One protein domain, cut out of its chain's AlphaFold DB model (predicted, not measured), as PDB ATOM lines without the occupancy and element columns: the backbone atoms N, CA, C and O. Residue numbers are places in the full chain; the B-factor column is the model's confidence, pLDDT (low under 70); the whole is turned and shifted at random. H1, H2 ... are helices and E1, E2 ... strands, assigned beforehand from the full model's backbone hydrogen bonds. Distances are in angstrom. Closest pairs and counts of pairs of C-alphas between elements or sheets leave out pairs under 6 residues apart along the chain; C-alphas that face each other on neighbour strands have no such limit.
ATOM      1  N   ASP A  20      -3.785 -36.867 -56.164       51.88
ATOM      2  CA  ASP A  20      -4.050 -35.538 -56.737       51.88
ATOM      3  C   ASP A  20      -4.435 -35.602 -58.234       51.88
ATOM      4  O   ASP A  20      -5.239 -34.803 -58.710       51.88
ATOM      5  N   THR A  21      -3.924 -36.586 -58.987       55.34
ATOM      6  CA  THR A  21      -4.271 -36.775 -60.414       55.34
ATOM      7  C   THR A  21      -5.638 -37.444 -60.611       55.34
ATOM      8  O   THR A  21      -6.252 -37.279 -61.663       55.34
ATOM      9  N   LEU A  22      -6.147 -38.167 -59.605       54.97
ATOM     10  CA  LEU A  22      -7.512 -38.715 -59.588       54.97
ATOM     11  C   LEU A  22      -8.589 -37.619 -59.467       54.97
ATOM     12  O   LEU A  22      -9.764 -37.900 -59.690       54.97
ATOM     13  N   LEU A  23      -8.199 -36.390 -59.101       56.78
ATOM     14  CA  LEU A  23      -9.083 -35.366 -58.541       56.78
ATOM     15  C   LEU A  23      -9.043 -34.041 -59.323       56.78
ATOM     16  O   LEU A  23      -9.090 -32.959 -58.744       56.78
ATOM     17  N   SER A  24      -9.030 -34.112 -60.658       61.88
ATOM     18  CA  SER A  24      -9.357 -32.961 -61.523       61.88
ATOM     19  C   SER A  24     -10.855 -32.612 -61.534       61.88
ATOM     20  O   SER A  24     -11.267 -31.668 -62.212       61.88
ATOM     21  N   HIS A  25     -11.666 -33.368 -60.787       68.88
ATOM     22  CA  HIS A  25     -13.082 -33.112 -60.560       68.88
ATOM     23  C   HIS A  25     -13.281 -31.727 -59.935       68.88
ATOM     24  O   HIS A  25     -12.660 -31.373 -58.931       68.88
ATOM     25  N   THR A  26     -14.138 -30.915 -60.551       75.75
ATOM     26  CA  THR A  26     -14.429 -29.567 -60.067       75.75
ATOM     27  C   THR A  26     -15.215 -29.615 -58.764       75.75
ATOM     28  O   THR A  26     -16.329 -30.145 -58.725       75.75
ATOM     29  N   ALA A  27     -14.659 -29.005 -57.715       79.81
ATOM     30  CA  ALA A  27     -15.295 -28.912 -56.406       79.81
ATOM     31  C   ALA A  27     -16.728 -28.364 -56.512       79.81
ATOM     32  O   ALA A  27     -16.975 -27.373 -57.204       79.81
ATOM     33  N   GLY A  28     -17.672 -29.031 -55.845       82.12
ATOM     34  CA  GLY A  28     -19.089 -28.668 -55.881       82.12
ATOM     35  C   GLY A  28     -19.856 -29.084 -57.145       82.12
ATOM     36  O   GLY A  28     -20.988 -28.633 -57.321       82.12
ATOM     37  N   SER A  29     -19.302 -29.934 -58.017       89.69
ATOM     38  CA  SER A  29     -20.053 -30.595 -59.101       89.69
ATOM     39  C   SER A  29     -20.449 -32.037 -58.740       89.69
ATOM     40  O   SER A  29     -20.050 -32.562 -57.703       89.69
ATOM     41  N   PHE A  30     -21.258 -32.687 -59.576       94.00
ATOM     42  CA  PHE A  30     -21.557 -34.119 -59.454       94.00
ATOM     43  C   PHE A  30     -20.570 -34.967 -60.258       94.00
ATOM     44  O   PHE A  30     -19.979 -34.492 -61.227       94.00
ATOM     45  N   PHE A  31     -20.380 -36.226 -59.863       92.94
ATOM     46  CA  PHE A  31     -19.521 -37.158 -60.588       92.94
ATOM     47  C   PHE A  31     -20.097 -37.467 -61.972       92.94
ATOM     48  O   PHE A  31     -21.273 -37.813 -62.130       92.94
ATOM     49  N   THR A  32     -19.235 -37.385 -62.977       90.38
ATOM     50  CA  THR A  32     -19.507 -37.824 -64.342       90.38
ATOM     51  C   THR A  32     -19.190 -39.318 -64.504       90.38
ATOM     52  O   THR A  32     -18.470 -39.902 -63.689       90.38
ATOM     53  N   PRO A  33     -19.653 -39.970 -65.589       86.31
ATOM     54  CA  PRO A  33     -19.255 -41.344 -65.897       86.31
ATOM     55  C   PRO A  33     -17.734 -41.552 -66.006       86.31
ATOM     56  O   PRO A  33     -17.255 -42.636 -65.700       86.31
ATOM     57  N   CYS A  34     -16.970 -40.527 -66.402       84.38
ATOM     58  CA  CYS A  34     -15.511 -40.613 -66.487       84.38
ATOM     59  C   CYS A  34     -14.841 -40.596 -65.105       84.38
ATOM     60  O   CYS A  34     -13.836 -41.274 -64.908       84.38
ATOM     61  N   ASP A  35     -15.412 -39.871 -64.140       90.00
ATOM     62  CA  ASP A  35     -14.921 -39.880 -62.759       90.00
ATOM     63  C   ASP A  35     -15.150 -41.253 -62.118       90.00
ATOM     64  O   ASP A  35     -14.283 -41.762 -61.415       90.00
ATOM     65  N   LEU A  36     -16.277 -41.902 -62.431       86.69
ATOM     66  CA  LEU A  36     -16.576 -43.257 -61.966       86.69
ATOM     67  C   LEU A  36     -15.598 -44.309 -62.479       86.69
ATOM     68  O   LEU A  36     -15.173 -45.149 -61.689       86.69
ATOM     69  N   ASP A  37     -15.220 -44.260 -63.759       85.94
ATOM     70  CA  ASP A  37     -14.193 -45.156 -64.300       85.94
ATOM     71  C   ASP A  37     -12.867 -44.979 -63.534       85.94
ATOM     72  O   ASP A  37     -12.203 -45.962 -63.203       85.94
ATOM     73  N   ASN A  38     -12.492 -43.747 -63.180       88.12
ATOM     74  CA  ASN A  38     -11.282 -43.485 -62.400       88.12
ATOM     75  C   ASN A  38     -11.404 -43.988 -60.948       88.12
ATOM     76  O   ASN A  38     -10.503 -44.676 -60.462       88.12
ATOM     77  N   ILE A  39     -12.527 -43.712 -60.272       88.06
ATOM     78  CA  ILE A  39     -12.783 -44.136 -58.886       88.06
ATOM     79  C   ILE A  39     -12.837 -45.669 -58.780       88.06
ATOM     80  O   ILE A  39     -12.191 -46.232 -57.898       88.06
ATOM     81  N   GLN A  40     -13.530 -46.364 -59.692       85.25
ATOM     82  CA  GLN A  40     -13.614 -47.835 -59.701       85.25
ATOM     83  C   GLN A  40     -12.252 -48.513 -59.905       85.25
ATOM     84  O   GLN A  40     -12.030 -49.604 -59.388       85.25
ATOM     85  N   ASN A  41     -11.334 -47.877 -60.638       86.12
ATOM     86  CA  ASN A  41      -9.970 -48.379 -60.820       86.12
ATOM     87  C   ASN A  41      -9.018 -47.989 -59.668       86.12
ATOM     88  O   ASN A  41      -7.867 -48.433 -59.652       86.12
ATOM     89  N   SER A  42      -9.465 -47.178 -58.702       84.38
ATOM     90  CA  SER A  42      -8.659 -46.774 -57.548       84.38
ATOM     91  C   SER A  42      -8.763 -47.796 -56.406       84.38
ATOM     92  O   SER A  42      -9.799 -47.968 -55.770       84.38
ATOM     93  N   ALA A  43      -7.660 -48.495 -56.129       86.56
ATOM     94  CA  ALA A  43      -7.565 -49.395 -54.983       86.56
ATOM     95  C   ALA A  43      -7.358 -48.578 -53.695       86.56
ATOM     96  O   ALA A  43      -6.233 -48.210 -53.358       86.56
ATOM     97  N   LEU A  44      -8.451 -48.266 -52.994       91.94
ATOM     98  CA  LEU A  44      -8.420 -47.509 -51.740       91.94
ATOM     99  C   LEU A  44      -8.180 -48.421 -50.524       91.94
ATOM    100  O   LEU A  44      -8.893 -49.401 -50.297       91.94
ATOM    101  N   ASP A  45      -7.187 -48.073 -49.702       92.50
ATOM    102  CA  ASP A  45      -6.859 -48.810 -48.473       92.50
ATOM    103  C   ASP A  45      -7.857 -48.562 -47.327       92.50
ATOM    104  O   ASP A  45      -8.041 -49.437 -46.478       92.50
ATOM    105  N   GLU A  46      -8.524 -47.408 -47.318       95.19
ATOM    106  CA  GLU A  46      -9.516 -46.945 -46.334       95.19
ATOM    107  C   GLU A  46     -10.537 -46.030 -47.035       95.19
ATOM    108  O   GLU A  46     -10.331 -45.667 -48.194       95.19
ATOM    109  N   ASP A  47     -11.622 -45.639 -46.358       97.12
ATOM    110  CA  ASP A  47     -12.494 -44.590 -46.894       97.12
ATOM    111  C   ASP A  47     -11.801 -43.221 -46.757       97.12
ATOM    112  O   ASP A  47     -11.026 -42.981 -45.822       97.12
ATOM    113  N   ILE A  48     -12.103 -42.307 -47.676       96.75
ATOM    114  CA  ILE A  48     -11.541 -40.954 -47.718       96.75
ATOM    115  C   ILE A  48     -12.688 -39.949 -47.811       96.75
ATOM    116  O   ILE A  48     -13.458 -39.969 -48.767       96.75
ATOM    117  N   ILE A  49     -12.787 -39.051 -46.833       97.06
ATOM    118  CA  ILE A  49     -13.645 -37.863 -46.881       97.06
ATOM    119  C   ILE A  49     -12.765 -36.688 -47.307       97.06
ATOM    120  O   ILE A  49     -11.728 -36.450 -46.689       97.06
ATOM    121  N   ILE A  50     -13.164 -35.954 -48.342       95.62
ATOM    122  CA  ILE A  50     -12.470 -34.747 -48.799       95.62
ATOM    123  C   ILE A  50     -13.373 -33.544 -48.543       95.62
ATOM    124  O   ILE A  50     -14.506 -33.486 -49.021       95.62
ATOM    125  N   LEU A  51     -12.871 -32.605 -47.744       95.81
ATOM    126  CA  LEU A  51     -13.574 -31.390 -47.346       95.81
ATOM    127  C   LEU A  51     -13.483 -30.296 -48.425       95.81
ATOM    128  O   LEU A  51     -12.671 -30.364 -49.350       95.81
ATOM    129  N   ASN A  52     -14.322 -29.268 -48.300       93.94
ATOM    130  CA  ASN A  52     -14.396 -28.139 -49.235       93.94
ATOM    131  C   ASN A  52     -13.125 -27.267 -49.271       93.94
ATOM    132  O   ASN A  52     -12.903 -26.556 -50.248       93.94
ATOM    133  N   ASP A  53     -12.281 -27.336 -48.241       92.94
ATOM    134  CA  ASP A  53     -10.952 -26.710 -48.186       92.94
ATOM    135  C   ASP A  53      -9.831 -27.598 -48.775       92.94
ATOM    136  O   ASP A  53      -8.668 -27.199 -48.801       92.94
ATOM    137  N   GLY A  54     -10.173 -28.799 -49.262       92.69
ATOM    138  CA  GLY A  54      -9.240 -29.790 -49.796       92.69
ATOM    139  C   GLY A  54      -8.617 -30.719 -48.747       92.69
ATOM    140  O   GLY A  54      -7.840 -31.603 -49.114       92.69
ATOM    141  N   VAL A  55      -8.941 -30.574 -47.454       94.62
ATOM    142  CA  VAL A  55      -8.431 -31.468 -46.405       94.62
ATOM    143  C   VAL A  55      -8.983 -32.881 -46.597       94.62
ATOM    144  O   VAL A  55     -10.192 -33.094 -46.688       94.62
ATOM    145  N   GLN A  56      -8.079 -33.864 -46.624       95.94
ATOM    146  CA  GLN A  56      -8.416 -35.283 -46.730       95.94
ATOM    147  C   GLN A  56      -8.406 -35.944 -45.348       95.94
ATOM    148  O   GLN A  56      -7.373 -35.988 -44.675       95.94
ATOM    149  N   LEU A  57      -9.537 -36.519 -44.948       96.31
ATOM    150  CA  LEU A  57      -9.694 -37.297 -43.724       96.31
ATOM    151  C   LEU A  57      -9.848 -38.779 -44.088       96.31
ATOM    152  O   LEU A  57     -10.809 -39.169 -44.749       96.31
ATOM    153  N   LYS A  58      -8.893 -39.607 -43.658       96.69
ATOM    154  CA  LYS A  58      -8.908 -41.062 -43.880       96.69
ATOM    155  C   LYS A  58      -9.465 -41.794 -42.666       96.69
ATOM    156  O   LYS A  58      -9.207 -41.379 -41.534       96.69
ATOM    157  N   GLY A  59     -10.220 -42.860 -42.899       96.31
ATOM    158  CA  GLY A  59     -10.727 -43.734 -41.847       96.31
ATOM    159  C   GLY A  59     -11.870 -44.617 -42.335       96.31
ATOM    160  O   GLY A  59     -11.978 -44.931 -43.516       96.31
ATOM    161  N   LYS A  60     -12.739 -45.028 -41.410       97.00
ATOM    162  CA  LYS A  60     -13.920 -45.839 -41.702       97.00
ATOM    163  C   LYS A  60     -15.206 -45.072 -41.425       97.00
ATOM    164  O   LYS A  60     -15.495 -44.746 -40.274       97.00
ATOM    165  N   VAL A  61     -16.029 -44.879 -42.446       97.62
ATOM    166  CA  VAL A  61     -17.422 -44.447 -42.290       97.62
ATOM    167  C   VAL A  61     -18.263 -45.688 -41.940       97.62
ATOM    168  O   VAL A  61     -18.244 -46.670 -42.694       97.62
ATOM    169  N   PRO A  62     -18.962 -45.729 -40.786       96.31
ATOM    170  CA  PRO A  62     -19.654 -46.931 -40.324       96.31
ATOM    171  C   PRO A  62     -21.102 -47.030 -40.828       96.31
ATOM    172  O   PRO A  62     -21.625 -48.138 -40.941       96.31
ATOM    173  N   LYS A  63     -21.748 -45.894 -41.117       95.44
ATOM    174  CA  LYS A  63     -23.164 -45.766 -41.482       95.44
ATOM    175  C   LYS A  63     -23.315 -44.588 -42.453       95.44
ATOM    176  O   LYS A  63     -22.637 -43.581 -42.275       95.44
ATOM    177  N   LEU A  64     -24.198 -44.710 -43.445       93.69
ATOM    178  CA  LEU A  64     -24.661 -43.575 -44.249       93.69
ATOM    179  C   LEU A  64     -25.884 -42.915 -43.598       93.69
ATOM    180  O   LEU A  64     -26.695 -43.632 -42.996       93.69
ATOM    181  N   PRO A  65     -26.066 -41.594 -43.746       91.06
ATOM    182  CA  PRO A  65     -27.342 -40.969 -43.431       91.06
ATOM    183  C   PRO A  65     -28.439 -41.505 -44.368       91.06
ATOM    184  O   PRO A  65     -28.160 -42.025 -45.453       91.06
ATOM    185  N   GLN A  66     -29.701 -41.424 -43.943       92.31
ATOM    186  CA  GLN A  66     -30.825 -41.847 -44.789       92.31
ATOM    187  C   GLN A  66     -31.059 -40.830 -45.912       92.31
ATOM    188  O   GLN A  66     -30.997 -39.627 -45.677       92.31
ATOM    189  N   LEU A  67     -31.339 -41.308 -47.128       92.81
ATOM    190  CA  LEU A  67     -31.566 -40.433 -48.282       92.81
ATOM    191  C   LEU A  67     -32.921 -39.748 -48.134       92.81
ATOM    192  O   LEU A  67     -33.932 -40.435 -47.971       92.81
ATOM    193  N   GLN A  68     -32.942 -38.421 -48.205       92.62
ATOM    194  CA  GLN A  68     -34.144 -37.624 -48.003       92.62
ATOM    195  C   GLN A  68     -34.715 -37.167 -49.345       92.62
ATOM    196  O   GLN A  68     -34.151 -36.310 -50.015       92.62
ATOM    197  N   PHE A  69     -35.856 -37.744 -49.719       93.56
ATOM    198  CA  PHE A  69     -36.654 -37.328 -50.871       93.56
ATOM    199  C   PHE A  69     -37.970 -36.707 -50.384       93.56
ATOM    200  O   PHE A  69     -38.438 -37.016 -49.284       93.56
ATOM    201  N   LEU A  70     -38.644 -35.918 -51.229       89.56
ATOM    202  CA  LEU A  70     -39.944 -35.290 -50.907       89.56
ATOM    203  C   LEU A  70     -41.035 -36.261 -50.406       89.56
ATOM    204  O   LEU A  70     -41.995 -35.836 -49.766       89.56
ATOM    205  N   PHE A  71     -40.915 -37.555 -50.714       89.50
ATOM    206  CA  PHE A  71     -41.860 -38.607 -50.327       89.50
ATOM    207  C   PHE A  71     -41.368 -39.528 -49.192       89.50
ATOM    208  O   PHE A  71     -42.081 -40.470 -48.841       89.50
ATOM    209  N   GLY A  72     -40.191 -39.287 -48.600       89.94
ATOM    210  CA  GLY A  72     -39.731 -40.004 -47.404       89.94
ATOM    211  C   GLY A  72     -38.216 -40.199 -47.284       89.94
ATOM    212  O   GLY A  72     -37.438 -39.770 -48.134       89.94
ATOM    213  N   LEU A  73     -37.822 -40.887 -46.208       91.62
ATOM    214  CA  LEU A  73     -36.442 -41.287 -45.922       91.62
ATOM    215  C   LEU A  73     -36.166 -42.711 -46.422       91.62
ATOM    216  O   LEU A  73     -36.966 -43.619 -46.180       91.62
ATOM    217  N   PHE A  74     -35.016 -42.920 -47.067       90.69
ATOM    218  CA  PHE A  74     -34.637 -44.203 -47.663       90.69
ATOM    219  C   PHE A  74     -33.301 -44.710 -47.106       90.69
ATOM    220  O   PHE A  74     -32.279 -44.033 -47.239       90.69
ATOM    221  N   PRO A  75     -33.263 -45.905 -46.488       91.06
ATOM    222  CA  PRO A  75     -32.019 -46.497 -46.026       91.06
ATOM    223  C   PRO A  75     -31.239 -47.087 -47.209       91.06
ATOM    224  O   PRO A  75     -31.701 -48.026 -47.857       91.06
ATOM    225  N   LEU A  76     -30.031 -46.576 -47.451       91.00
ATOM    226  CA  LEU A  76     -29.058 -47.196 -48.352       91.00
ATOM    227  C   LEU A  76     -28.027 -47.982 -47.532       91.00
ATOM    228  O   LEU A  76     -27.549 -47.512 -46.497       91.00
ATOM    229  N   ASN A  77     -27.668 -49.185 -47.980       92.50
ATOM    230  CA  ASN A  77     -26.592 -49.944 -47.355       92.50
ATOM    231  C   ASN A  77     -25.243 -49.315 -47.731       92.50
ATOM    232  O   ASN A  77     -24.947 -49.124 -48.907       92.50
ATOM    233  N   ILE A  78     -24.393 -49.038 -46.742       94.00
ATOM    234  CA  ILE A  78     -23.063 -48.464 -46.983       94.00
ATOM    235  C   ILE A  78     -22.158 -49.373 -47.831       94.00
ATOM    236  O   ILE A  78     -21.243 -48.886 -48.480       94.00
ATOM    237  N   ASN A  79     -22.422 -50.683 -47.865       93.38
ATOM    238  CA  ASN A  79     -21.692 -51.622 -48.721       93.38
ATOM    239  C   ASN A  79     -22.143 -51.588 -50.193       93.38
ATOM    240  O   ASN A  79     -21.521 -52.242 -51.020       93.38
ATOM    241  N   ASP A  80     -23.224 -50.874 -50.521       92.56
ATOM    242  CA  ASP A  80     -23.618 -50.634 -51.909       92.56
ATOM    243  C   ASP A  80     -22.968 -49.370 -52.487       92.56
ATOM    244  O   ASP A  80     -22.902 -49.259 -53.707       92.56
ATOM    245  N   ALA A  81     -22.495 -48.429 -51.662       94.31
ATOM    246  CA  ALA A  81     -21.969 -47.139 -52.108       94.31
ATOM    247  C   ALA A  81     -20.469 -47.191 -52.453       94.31
ATOM    248  O   ALA A  81     -19.660 -47.642 -51.648       94.31
ATOM    249  N   ILE A  82     -20.107 -46.649 -53.622       95.06
ATOM    250  CA  ILE A  82     -18.719 -46.375 -54.032       95.06
ATOM    251  C   ILE A  82     -18.308 -44.968 -53.593       95.06
ATOM    252  O   ILE A  82     -17.229 -44.780 -53.035       95.06
ATOM    253  N   ALA A  83     -19.151 -43.971 -53.868       96.19
ATOM    254  CA  ALA A  83     -18.813 -42.570 -53.648       96.19
ATOM    255  C   ALA A  83     -20.045 -41.707 -53.361       96.19
ATOM    256  O   ALA A  83     -21.170 -42.057 -53.730       96.19
ATOM    257  N   ILE A  84     -19.813 -40.560 -52.723       96.56
ATOM    258  CA  ILE A  84     -20.797 -39.502 -52.470       96.56
ATOM    259  C   ILE A  84     -20.188 -38.173 -52.904       96.56
ATOM    260  O   ILE A  84     -19.081 -37.881 -52.475       96.56
ATOM    261  N   ALA A  85     -20.886 -37.371 -53.702       96.44
ATOM    262  CA  ALA A  85     -20.514 -35.990 -54.012       96.44
ATOM    263  C   ALA A  85     -21.560 -35.019 -53.464       96.44
ATOM    264  O   ALA A  85     -22.757 -35.309 -53.478       96.44
ATOM    265  N   PHE A  86     -21.110 -33.847 -53.031       95.56
ATOM    266  CA  PHE A  86     -21.964 -32.754 -52.587       95.56
ATOM    267  C   PHE A  86     -21.825 -31.599 -53.580       95.56
ATOM    268  O   PHE A  86     -20.736 -31.070 -53.796       95.56
ATOM    269  N   SER A  87     -22.932 -31.219 -54.217       93.88
ATOM    270  CA  SER A  87     -22.962 -30.140 -55.203       93.88
ATOM    271  C   SER A  87     -23.814 -28.989 -54.697       93.88
ATOM    272  O   SER A  87     -24.935 -29.198 -54.232       93.88
ATOM    273  N   LYS A  88     -23.290 -27.766 -54.812       90.62
ATOM    274  CA  LYS A  88     -24.032 -26.536 -54.537       90.62
ATOM    275  C   LYS A  88     -24.354 -25.860 -55.860       90.62
ATOM    276  O   LYS A  88     -23.475 -25.263 -56.479       90.62
ATOM    277  N   LYS A  89     -25.606 -25.963 -56.296       84.38
ATOM    278  CA  LYS A  89     -26.067 -25.435 -57.579       84.38
ATOM    279  C   LYS A  89     -27.382 -24.693 -57.384       84.38
ATOM    280  O   LYS A  89     -28.293 -25.223 -56.762       84.38
ATOM    281  N   ASP A  90     -27.471 -23.485 -57.938       80.50
ATOM    282  CA  ASP A  90     -28.691 -22.671 -57.911       80.50
ATOM    283  C   ASP A  90     -29.220 -22.489 -56.463       80.50
ATOM    284  O   ASP A  90     -30.383 -22.730 -56.162       80.50
ATOM    285  N   GLU A  91     -28.297 -22.144 -55.549       82.75
ATOM    286  CA  GLU A  91     -28.445 -22.018 -54.077       82.75
ATOM    287  C   GLU A  91     -28.806 -23.298 -53.304       82.75
ATOM    288  O   GLU A  91     -28.496 -23.401 -52.114       82.75
ATOM    289  N   GLN A  92     -29.349 -24.314 -53.970       87.88
ATOM    290  CA  GLN A  92     -29.618 -25.619 -53.379       87.88
ATOM    291  C   GLN A  92     -28.331 -26.437 -53.245       87.88
ATOM    292  O   GLN A  92     -27.495 -26.488 -54.151       87.88
ATOM    293  N   THR A  93     -28.170 -27.107 -52.102       90.81
ATOM    294  CA  THR A  93     -27.067 -28.053 -51.898       90.81
ATOM    295  C   THR A  93     -27.640 -29.464 -51.909       90.81
ATOM    296  O   THR A  93     -28.483 -29.805 -51.084       90.81
ATOM    297  N   LYS A  94     -27.218 -30.265 -52.888       95.81
ATOM    298  CA  LYS A  94     -27.727 -31.611 -53.164       95.81
ATOM    299  C   LYS A  94     -26.606 -32.636 -52.989       95.81
ATOM    300  O   LYS A  94     -25.449 -32.375 -53.324       95.81
ATOM    301  N   MET A  95     -26.962 -33.821 -52.511       96.38
ATOM    302  CA  MET A  95     -26.068 -34.965 -52.355       96.38
ATOM    303  C   MET A  95     -26.316 -35.974 -53.478       96.38
ATOM    304  O   MET A  95     -27.448 -36.423 -53.665       96.38
ATOM    305  N   GLN A  96     -25.258 -36.373 -54.184       96.94
ATOM    306  CA  GLN A  96     -25.264 -37.494 -55.120       96.94
ATOM    307  C   GLN A  96     -24.563 -38.699 -54.490       96.94
ATOM    308  O   GLN A  96     -23.399 -38.590 -54.123       96.94
ATOM    309  N   ILE A  97     -25.215 -39.860 -54.426       96.12
ATOM    310  CA  ILE A  97     -24.582 -41.135 -54.054       96.12
ATOM    311  C   ILE A  97     -24.530 -42.053 -55.267       96.12
ATOM    312  O   ILE A  97     -25.532 -42.205 -55.969       96.12
ATOM    313  N   ILE A  98     -23.386 -42.706 -55.479       94.94
ATOM    314  CA  ILE A  98     -23.200 -43.665 -56.567       94.94
ATOM    315  C   ILE A  98     -22.840 -45.043 -56.021       94.94
ATOM    316  O   ILE A  98     -21.987 -45.180 -55.143       94.94
ATOM    317  N   THR A  99     -23.520 -46.069 -56.538       93.69
ATOM    318  CA  THR A  99     -23.395 -47.455 -56.074       93.69
ATOM    319  C   THR A  99     -22.490 -48.328 -56.945       93.69
ATOM    320  O   THR A  99     -22.158 -47.974 -58.076       93.69
ATOM    321  N   HIS A 100     -22.149 -49.517 -56.439       88.94
ATOM    322  CA  HIS A 100     -21.397 -50.547 -57.165       88.94
ATOM    323  C   HIS A 100     -22.050 -51.020 -58.475       88.94
ATOM    324  O   HIS A 100     -21.334 -51.439 -59.381       88.94
ATOM    325  N   ASP A 101     -23.375 -50.904 -58.616       87.12
ATOM    326  CA  ASP A 101     -24.089 -51.192 -59.871       87.12
ATOM    327  C   ASP A 101     -24.259 -49.930 -60.757       87.12
ATOM    328  O   ASP A 101     -25.126 -49.890 -61.629       87.12
ATOM    329  N   GLU A 102     -23.440 -48.890 -60.536       89.25
ATOM    330  CA  GLU A 102     -23.443 -47.595 -61.249       89.25
ATOM    331  C   GLU A 102     -24.748 -46.786 -61.088       89.25
ATOM    332  O   GLU A 102     -25.043 -45.881 -61.868       89.25
ATOM    333  N   TYR A 103     -25.552 -47.070 -60.057       92.00
ATOM    334  CA  TYR A 103     -26.783 -46.313 -59.821       92.00
ATOM    335  C   TYR A 103     -26.471 -44.987 -59.133       92.00
ATOM    336  O   TYR A 103     -25.862 -44.991 -58.065       92.00
ATOM    337  N   SER A 104     -26.951 -43.882 -59.705       94.81
ATOM    338  CA  SER A 104     -26.846 -42.534 -59.138       94.81
ATOM    339  C   SER A 104     -28.161 -42.127 -58.473       94.81
ATOM    340  O   SER A 104     -29.202 -42.090 -59.128       94.81
ATOM    341  N   PHE A 105     -28.098 -41.793 -57.188       96.31
ATOM    342  CA  PHE A 105     -29.170 -41.162 -56.417       96.31
ATOM    343  C   PHE A 105     -28.785 -39.700 -56.189       96.31
ATOM    344  O   PHE A 105     -27.678 -39.461 -55.729       96.31
ATOM    345  N   VAL A 106     -29.664 -38.741 -56.477       97.00
ATOM    346  CA  VAL A 106     -29.505 -37.314 -56.154       97.00
ATOM    347  C   VAL A 106     -30.669 -36.898 -55.265       97.00
ATOM    348  O   VAL A 106     -31.822 -37.144 -55.615       97.00
ATOM    349  N   CYS A 107     -30.376 -36.296 -54.118       96.56
ATOM    350  CA  CYS A 107     -31.365 -35.926 -53.104       96.56
ATOM    351  C   CYS A 107     -30.896 -34.712 -52.289       96.56
ATOM    352  O   CYS A 107     -29.767 -34.243 -52.464       96.56
ATOM    353  N   ASP A 108     -31.753 -34.189 -51.413       95.56
ATOM    354  CA  ASP A 108     -31.369 -33.134 -50.471       95.56
ATOM    355  C   ASP A 108     -30.327 -33.644 -49.459       95.56
ATOM    356  O   ASP A 108     -30.277 -34.835 -49.135       95.56
ATOM    357  N   ILE A 109     -29.471 -32.743 -48.962       93.69
ATOM    358  CA  ILE A 109     -28.516 -33.087 -47.903       93.69
ATOM    359  C   ILE A 109     -29.285 -33.394 -46.604       93.69
ATOM    360  O   ILE A 109     -30.066 -32.557 -46.153       93.69
ATOM    361  N   PRO A 110     -29.063 -34.562 -45.974       91.06
ATOM    362  CA  PRO A 110     -29.680 -34.893 -44.696       91.06
ATOM    363  C   PRO A 110     -29.030 -34.111 -43.544       91.06
ATOM    364  O   PRO A 110     -27.819 -33.914 -43.520       91.06
ATOM    365  N   GLU A 111     -29.824 -33.759 -42.529       91.50
ATOM    366  CA  GLU A 111     -29.349 -33.087 -41.303       91.50
ATOM    367  C   GLU A 111     -28.487 -33.995 -40.389       91.50
ATOM    368  O   GLU A 111     -27.933 -33.539 -39.389       91.50
ATOM    369  N   GLU A 112     -28.374 -35.295 -40.692       94.44
ATOM    370  CA  GLU A 112     -27.592 -36.253 -39.900       94.44
ATOM    371  C   GLU A 112     -26.078 -36.113 -40.170       94.44
ATOM    372  O   GLU A 112     -25.604 -36.358 -41.281       94.44
ATOM    373  N   MET A 113     -25.312 -35.779 -39.124       95.56
ATOM    374  CA  MET A 113     -23.847 -35.678 -39.155       95.56
ATOM    375  C   MET A 113     -23.186 -36.994 -39.593       95.56
ATOM    376  O   MET A 113     -23.533 -38.077 -39.112       95.56
ATOM    377  N   ILE A 114     -22.161 -36.914 -40.444       96.81
ATOM    378  CA  ILE A 114     -21.421 -38.095 -40.902       96.81
ATOM    379  C   ILE A 114     -20.338 -38.447 -39.882       96.81
ATOM    380  O   ILE A 114     -19.443 -37.655 -39.594       96.81
ATOM    381  N   THR A 115     -20.403 -39.662 -39.332       97.31
ATOM    382  CA  THR A 115     -19.371 -40.180 -38.423       97.31
ATOM    383  C   THR A 115     -18.201 -40.778 -39.203       97.31
ATOM    384  O   THR A 115     -18.379 -41.739 -39.951       97.31
ATOM    385  N   LEU A 116     -16.986 -40.299 -38.948       97.69
ATOM    386  CA  LEU A 116     -15.735 -40.940 -39.349       97.69
ATOM    387  C   LEU A 116     -15.094 -41.629 -38.136       97.69
ATOM    388  O   LEU A 116     -15.001 -41.045 -37.057       97.69
ATOM    389  N   VAL A 117     -14.640 -42.873 -38.304       97.38
ATOM    390  CA  VAL A 117     -13.901 -43.636 -37.287       97.38
ATOM    391  C   VAL A 117     -12.463 -43.830 -37.754       97.38
ATOM    392  O   VAL A 117     -12.212 -44.581 -38.694       97.38
ATOM    393  N   GLN A 118     -11.518 -43.168 -37.098       96.94
ATOM    394  CA  GLN A 118     -10.093 -43.239 -37.422       96.94
ATOM    395  C   GLN A 118      -9.384 -44.170 -36.437       96.94
ATOM    396  O   GLN A 118      -9.580 -44.047 -35.228       96.94
ATOM    397  N   TYR A 119      -8.575 -45.106 -36.934       93.31
ATOM    398  CA  TYR A 119      -7.867 -46.082 -36.102       93.31
ATOM    399  C   TYR A 119      -6.413 -45.653 -35.898       93.31
ATOM    400  O   TYR A 119      -5.636 -45.585 -36.847       93.31
ATOM    401  N   TYR A 120      -6.037 -45.397 -34.646       91.38
ATOM    402  CA  TYR A 120      -4.691 -44.976 -34.264       91.38
ATOM    403  C   TYR A 120      -4.098 -46.015 -33.306       91.38
ATOM    404  O   TYR A 120      -4.182 -45.829 -32.090       91.38
ATOM    405  N   PRO A 121      -3.523 -47.124 -33.815       84.31
ATOM    406  CA  PRO A 121      -2.977 -48.174 -32.964       84.31
ATOM    407  C   PRO A 121      -1.854 -47.607 -32.089       84.31
ATOM    408  O   PRO A 121      -0.779 -47.241 -32.569       84.31
ATOM    409  N   SER A 122      -2.117 -47.528 -30.788       88.75
ATOM    410  CA  SER A 122      -1.141 -47.087 -29.797       88.75
ATOM    411  C   SER A 122      -0.298 -48.275 -29.321       88.75
ATOM    412  O   SER A 122      -0.619 -49.435 -29.581       88.75
ATOM    413  N   ARG A 123       0.788 -48.011 -28.583       86.12
ATOM    414  CA  ARG A 123       1.584 -49.088 -27.961       86.12
ATOM    415  C   ARG A 123       0.833 -49.852 -26.864       86.12
ATOM    416  O   ARG A 123       1.266 -50.946 -26.516       86.12
ATOM    417  N   GLU A 124      -0.227 -49.270 -26.313       87.50
ATOM    418  CA  GLU A 124      -0.981 -49.812 -25.175       87.50
ATOM    419  C   GLU A 124      -2.308 -50.448 -25.614       87.50
ATOM    420  O   GLU A 124      -2.750 -51.427 -25.019       87.50
ATOM    421  N   ASP A 125      -2.903 -49.942 -26.696       88.69
ATOM    422  CA  ASP A 125      -4.157 -50.418 -27.273       88.69
ATOM    423  C   ASP A 125      -4.123 -50.338 -28.811       88.69
ATOM    424  O   ASP A 125      -4.102 -49.252 -29.402       88.69
ATOM    425  N   ALA A 126      -4.149 -51.510 -29.451       86.12
ATOM    426  CA  ALA A 126      -4.212 -51.669 -30.904       86.12
ATOM    427  C   ALA A 126      -5.612 -51.395 -31.493       86.12
ATOM    428  O   ALA A 126      -5.758 -51.327 -32.711       86.12
ATOM    429  N   THR A 127      -6.637 -51.255 -30.647       88.75
ATOM    430  CA  THR A 127      -8.033 -50.977 -31.025       88.75
ATOM    431  C   THR A 127      -8.446 -49.518 -30.810       88.75
ATOM    432  O   THR A 127      -9.582 -49.147 -31.125       88.75
ATOM    433  N   HIS A 128      -7.520 -48.679 -30.330       94.31
ATOM    434  CA  HIS A 128      -7.772 -47.268 -30.078       94.31
ATOM    435  C   HIS A 128      -8.263 -46.563 -31.352       94.31
ATOM    436  O   HIS A 128      -7.615 -46.585 -32.404       94.31
ATOM    437  N   SER A 129      -9.441 -45.950 -31.253       93.62
ATOM    438  CA  SER A 129     -10.093 -45.267 -32.365       93.62
ATOM    439  C   SER A 129     -10.729 -43.960 -31.920       93.62
ATOM    440  O   SER A 129     -11.318 -43.864 -30.843       93.62
ATOM    441  N   VAL A 130     -10.609 -42.953 -32.779       96.50
ATOM    442  CA  VAL A 130     -11.205 -41.629 -32.604       96.50
ATOM    443  C   VAL A 130     -12.450 -41.561 -33.479       96.50
ATOM    444  O   VAL A 130     -12.426 -41.972 -34.640       96.50
ATOM    445  N   ARG A 131     -13.552 -41.060 -32.915       97.25
ATOM    446  CA  ARG A 131     -14.768 -40.743 -33.669       97.25
ATOM    447  C   ARG A 131     -14.822 -39.244 -33.902       97.25
ATOM    448  O   ARG A 131     -14.696 -38.481 -32.949       97.25
ATOM    449  N   GLN A 132     -15.040 -38.853 -35.148       97.56
ATOM    450  CA  GLN A 132     -15.250 -37.472 -35.555       97.56
ATOM    451  C   GLN A 132     -16.622 -37.370 -36.221       97.56
ATOM    452  O   GLN A 132     -16.949 -38.180 -37.086       97.56
ATOM    453  N   GLU A 133     -17.424 -36.394 -35.812       97.75
ATOM    454  CA  GLU A 133     -18.665 -36.028 -36.494       97.75
ATOM    455  C   GLU A 133     -18.365 -34.867 -37.445       97.75
ATOM    456  O   GLU A 133     -17.696 -33.905 -37.066       97.75
ATOM    457  N   ILE A 134     -18.801 -34.995 -38.697       97.12
ATOM    458  CA  ILE A 134     -18.499 -34.065 -39.787       97.12
ATOM    459  C   ILE A 134     -19.825 -33.602 -40.390       97.12
ATOM    460  O   ILE A 134     -20.681 -34.425 -40.723       97.12
ATOM    461  N   ASP A 135     -19.990 -32.286 -40.519       95.88
ATOM    462  CA  ASP A 135     -21.151 -31.673 -41.168       95.88
ATOM    463  C   ASP A 135     -21.094 -31.950 -42.681       95.88
ATOM    464  O   ASP A 135     -20.112 -31.542 -43.316       95.88
ATOM    465  N   PRO A 136     -22.111 -32.603 -43.280       95.56
ATOM    466  CA  PRO A 136     -22.186 -32.839 -44.721       95.56
ATOM    467  C   PRO A 136     -21.930 -31.597 -45.586       95.56
ATOM    468  O   PRO A 136     -21.324 -31.716 -46.647       95.56
ATOM    469  N   HIS A 137     -22.306 -30.397 -45.130       94.31
ATOM    470  CA  HIS A 137     -22.102 -29.145 -45.872       94.31
ATOM    471  C   HIS A 137     -20.628 -28.715 -45.963       94.31
ATOM    472  O   HIS A 137     -20.286 -27.856 -46.776       94.31
ATOM    473  N   THR A 138     -19.747 -29.296 -45.142       95.31
ATOM    474  CA  THR A 138     -18.292 -29.064 -45.190       95.31
ATOM    475  C   THR A 138     -17.559 -30.047 -46.104       95.31
ATOM    476  O   THR A 138     -16.376 -29.852 -46.383       95.31
ATOM    477  N   ILE A 139     -18.251 -31.082 -46.585       95.50
ATOM    478  CA  ILE A 139     -17.696 -32.154 -47.408       95.50
ATOM    479  C   ILE A 139     -17.889 -31.817 -48.890       95.50
ATOM    480  O   ILE A 139     -18.961 -31.384 -49.299       95.50
ATOM    481  N   ASN A 140     -16.857 -32.066 -49.695       94.38
ATOM    482  CA  ASN A 140     -16.903 -31.987 -51.154       94.38
ATOM    483  C   ASN A 140     -17.321 -33.353 -51.726       94.38
ATOM    484  O   ASN A 140     -18.302 -33.469 -52.459       94.38
ATOM    485  N   TYR A 141     -16.629 -34.422 -51.313       96.25
ATOM    486  CA  TYR A 141     -17.012 -35.801 -51.623       96.25
ATOM    487  C   TYR A 141     -16.408 -36.826 -50.650       96.25
ATOM    488  O   TYR A 141     -15.474 -36.550 -49.900       96.25
ATOM    489  N   ILE A 142     -16.964 -38.036 -50.677       96.56
ATOM    490  CA  ILE A 142     -16.524 -39.216 -49.932       96.56
ATOM    491  C   ILE A 142     -16.268 -40.338 -50.934       96.56
ATOM    492  O   ILE A 142     -17.118 -40.608 -51.780       96.56
ATOM    493  N   LEU A 143     -15.127 -41.009 -50.818       96.44
ATOM    494  CA  LEU A 143     -14.788 -42.219 -51.563       96.44
ATOM    495  C   LEU A 143     -14.698 -43.384 -50.574       96.44
ATOM    496  O   LEU A 143     -13.973 -43.296 -49.581       96.44
ATOM    497  N   PHE A 144     -15.426 -44.470 -50.821       96.00
ATOM    498  CA  PHE A 144     -15.392 -45.652 -49.964       96.00
ATOM    499  C   PHE A 144     -14.363 -46.662 -50.450       96.00
ATOM    500  O   PHE A 144     -14.192 -46.883 -51.650       96.00
ATOM    501  N   LYS A 145     -13.728 -47.347 -49.497       94.75
ATOM    502  CA  LYS A 145     -13.008 -48.584 -49.793       94.75
ATOM    503  C   LYS A 145     -13.967 -49.594 -50.420       94.75
ATOM    504  O   LYS A 145     -15.108 -49.702 -49.972       94.75
ATOM    505  N   GLU A 146     -13.480 -50.388 -51.375       89.06
ATOM    506  CA  GLU A 146     -14.249 -51.482 -51.969       89.06
ATOM    507  C   GLU A 146     -14.801 -52.415 -50.874       89.06
ATOM    508  O   GLU A 146     -14.076 -53.141 -50.185       89.06
ATOM    509  N   ARG A 147     -16.122 -52.359 -50.694       85.44
ATOM    510  CA  ARG A 147     -16.906 -53.200 -49.792       85.44
ATOM    511  C   ARG A 147     -17.684 -54.147 -50.692       85.44
ATOM    512  O   ARG A 147     -18.280 -53.698 -51.657       85.44
ATOM    513  N   GLY A 148     -17.657 -55.452 -50.415       78.44
ATOM    514  CA  GLY A 148     -18.248 -56.461 -51.305       78.44
ATOM    515  C   GLY A 148     -19.746 -56.243 -51.546       78.44
ATOM    516  O   GLY A 148     -20.570 -56.722 -50.765       78.44
ATOM    517  N   GLY A 149     -20.078 -55.520 -52.617       74.62
ATOM    518  CA  GLY A 149     -21.438 -55.139 -52.968       74.62
ATOM    519  C   GLY A 149     -22.252 -56.324 -53.477       74.62
ATOM    520  O   GLY A 149     -21.763 -57.176 -54.223       74.62
ATOM    521  N   THR A 150     -23.524 -56.382 -53.096       73.06
ATOM    522  CA  THR A 150     -24.461 -57.369 -53.635       73.06
ATOM    523  C   THR A 150     -24.953 -56.903 -55.002       73.06
ATOM    524  O   THR A 150     -25.779 -55.997 -55.097       73.06
TER     525      THR A 150
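Overview. This is residues 20 to 150 of the 781 residues of the protein "Chromosome partition protein Smc" of Chlamydiae bacterium (UniProt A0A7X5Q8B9). What shape do these atoms make? A twisted wall of six strands is partly face to face with the two-strand hairpin E8 and E9, a loosely formed sandwich of two sheets, their strands crossed at 46 degrees. The small hairpin E3 and E4 lies by E7 at one edge of the wall, and the short helix H1 only grazes the wall. What is printed, and how large is it? The 131 residues hold H1, then ten strands, E1 to E10, in the class mostly strand, with under half of the residues, 62, in named elements. The large sheet runs E2, E1, E10, E5, E6, E7, all antiparallel. The whole is compact, with a radius of gyration of the C-alphas of 14.8 A and spans of 50 by 34 by 32 A.

Along the chain. Where does the first element begin? H1 is residues 33 to 40, 10.6 A long, with C-alpha 33 at (-19.255, -41.344, -65.897). Which strands follow? E1 is residues 47 to 51, E2 56 to 59, E3 67 to 69, E4 72 to 74, E5 81 to 89 and E6 92 to 99; E5 spans 22.8 A and E6 22.9 A. Where do the strands end? E7 is residues 104 to 108, E8 114 to 119 over 16.4 A, E9 129 to 134 over 15.9 A, and E10 139 to 143, with C-alpha 143 at (-14.788, -42.219, -51.563).

Arrangement. How is the large sheet joined? E5, E6 and E7 form a meander, each strand the antiparallel neighbour of the one before, with N 85 and O 96 at 2.8 A and N 95 and O 107 at 2.8 A. E10 pairs with E5 through N 86 and O 140, 2.9 A, and with E1 through N 50 and O 141, 2.8 A; E1 and E2, a hairpin, have N 49 and O 57 at 2.9 A. Where are the two hairpins? In E8 and E9, N 116 and O 132 are 2.8 A apart; the closest C-alphas of E2 and E8, Gly 59 and Gln 118, are 4.5 A apart. In E3 and E4, N 67 and O 74 are 2.9 A apart; the closest C-alphas of E3 and E7, Gln 68 and Asp 108, are 5.8 A apart. And the helix? H1 only grazes the large sheet with residues 36 to 40, the C-alphas of Gln 40 and Ile 82 being 7.8 A apart; every O i to N i+4 pair in H1 is within hydrogen-bond range.

Size, cuts and confidence. Which C-alphas are farthest apart? Those of Asp 90 and Glu 124, 50.8 A. Are there cuts or long links? The printed part has no cut and no long link; residues 20 to 32 hold no named element. Where is confidence low? The mean pLDDT of the printed part is 90.4, with residues 20 to 25 under 70.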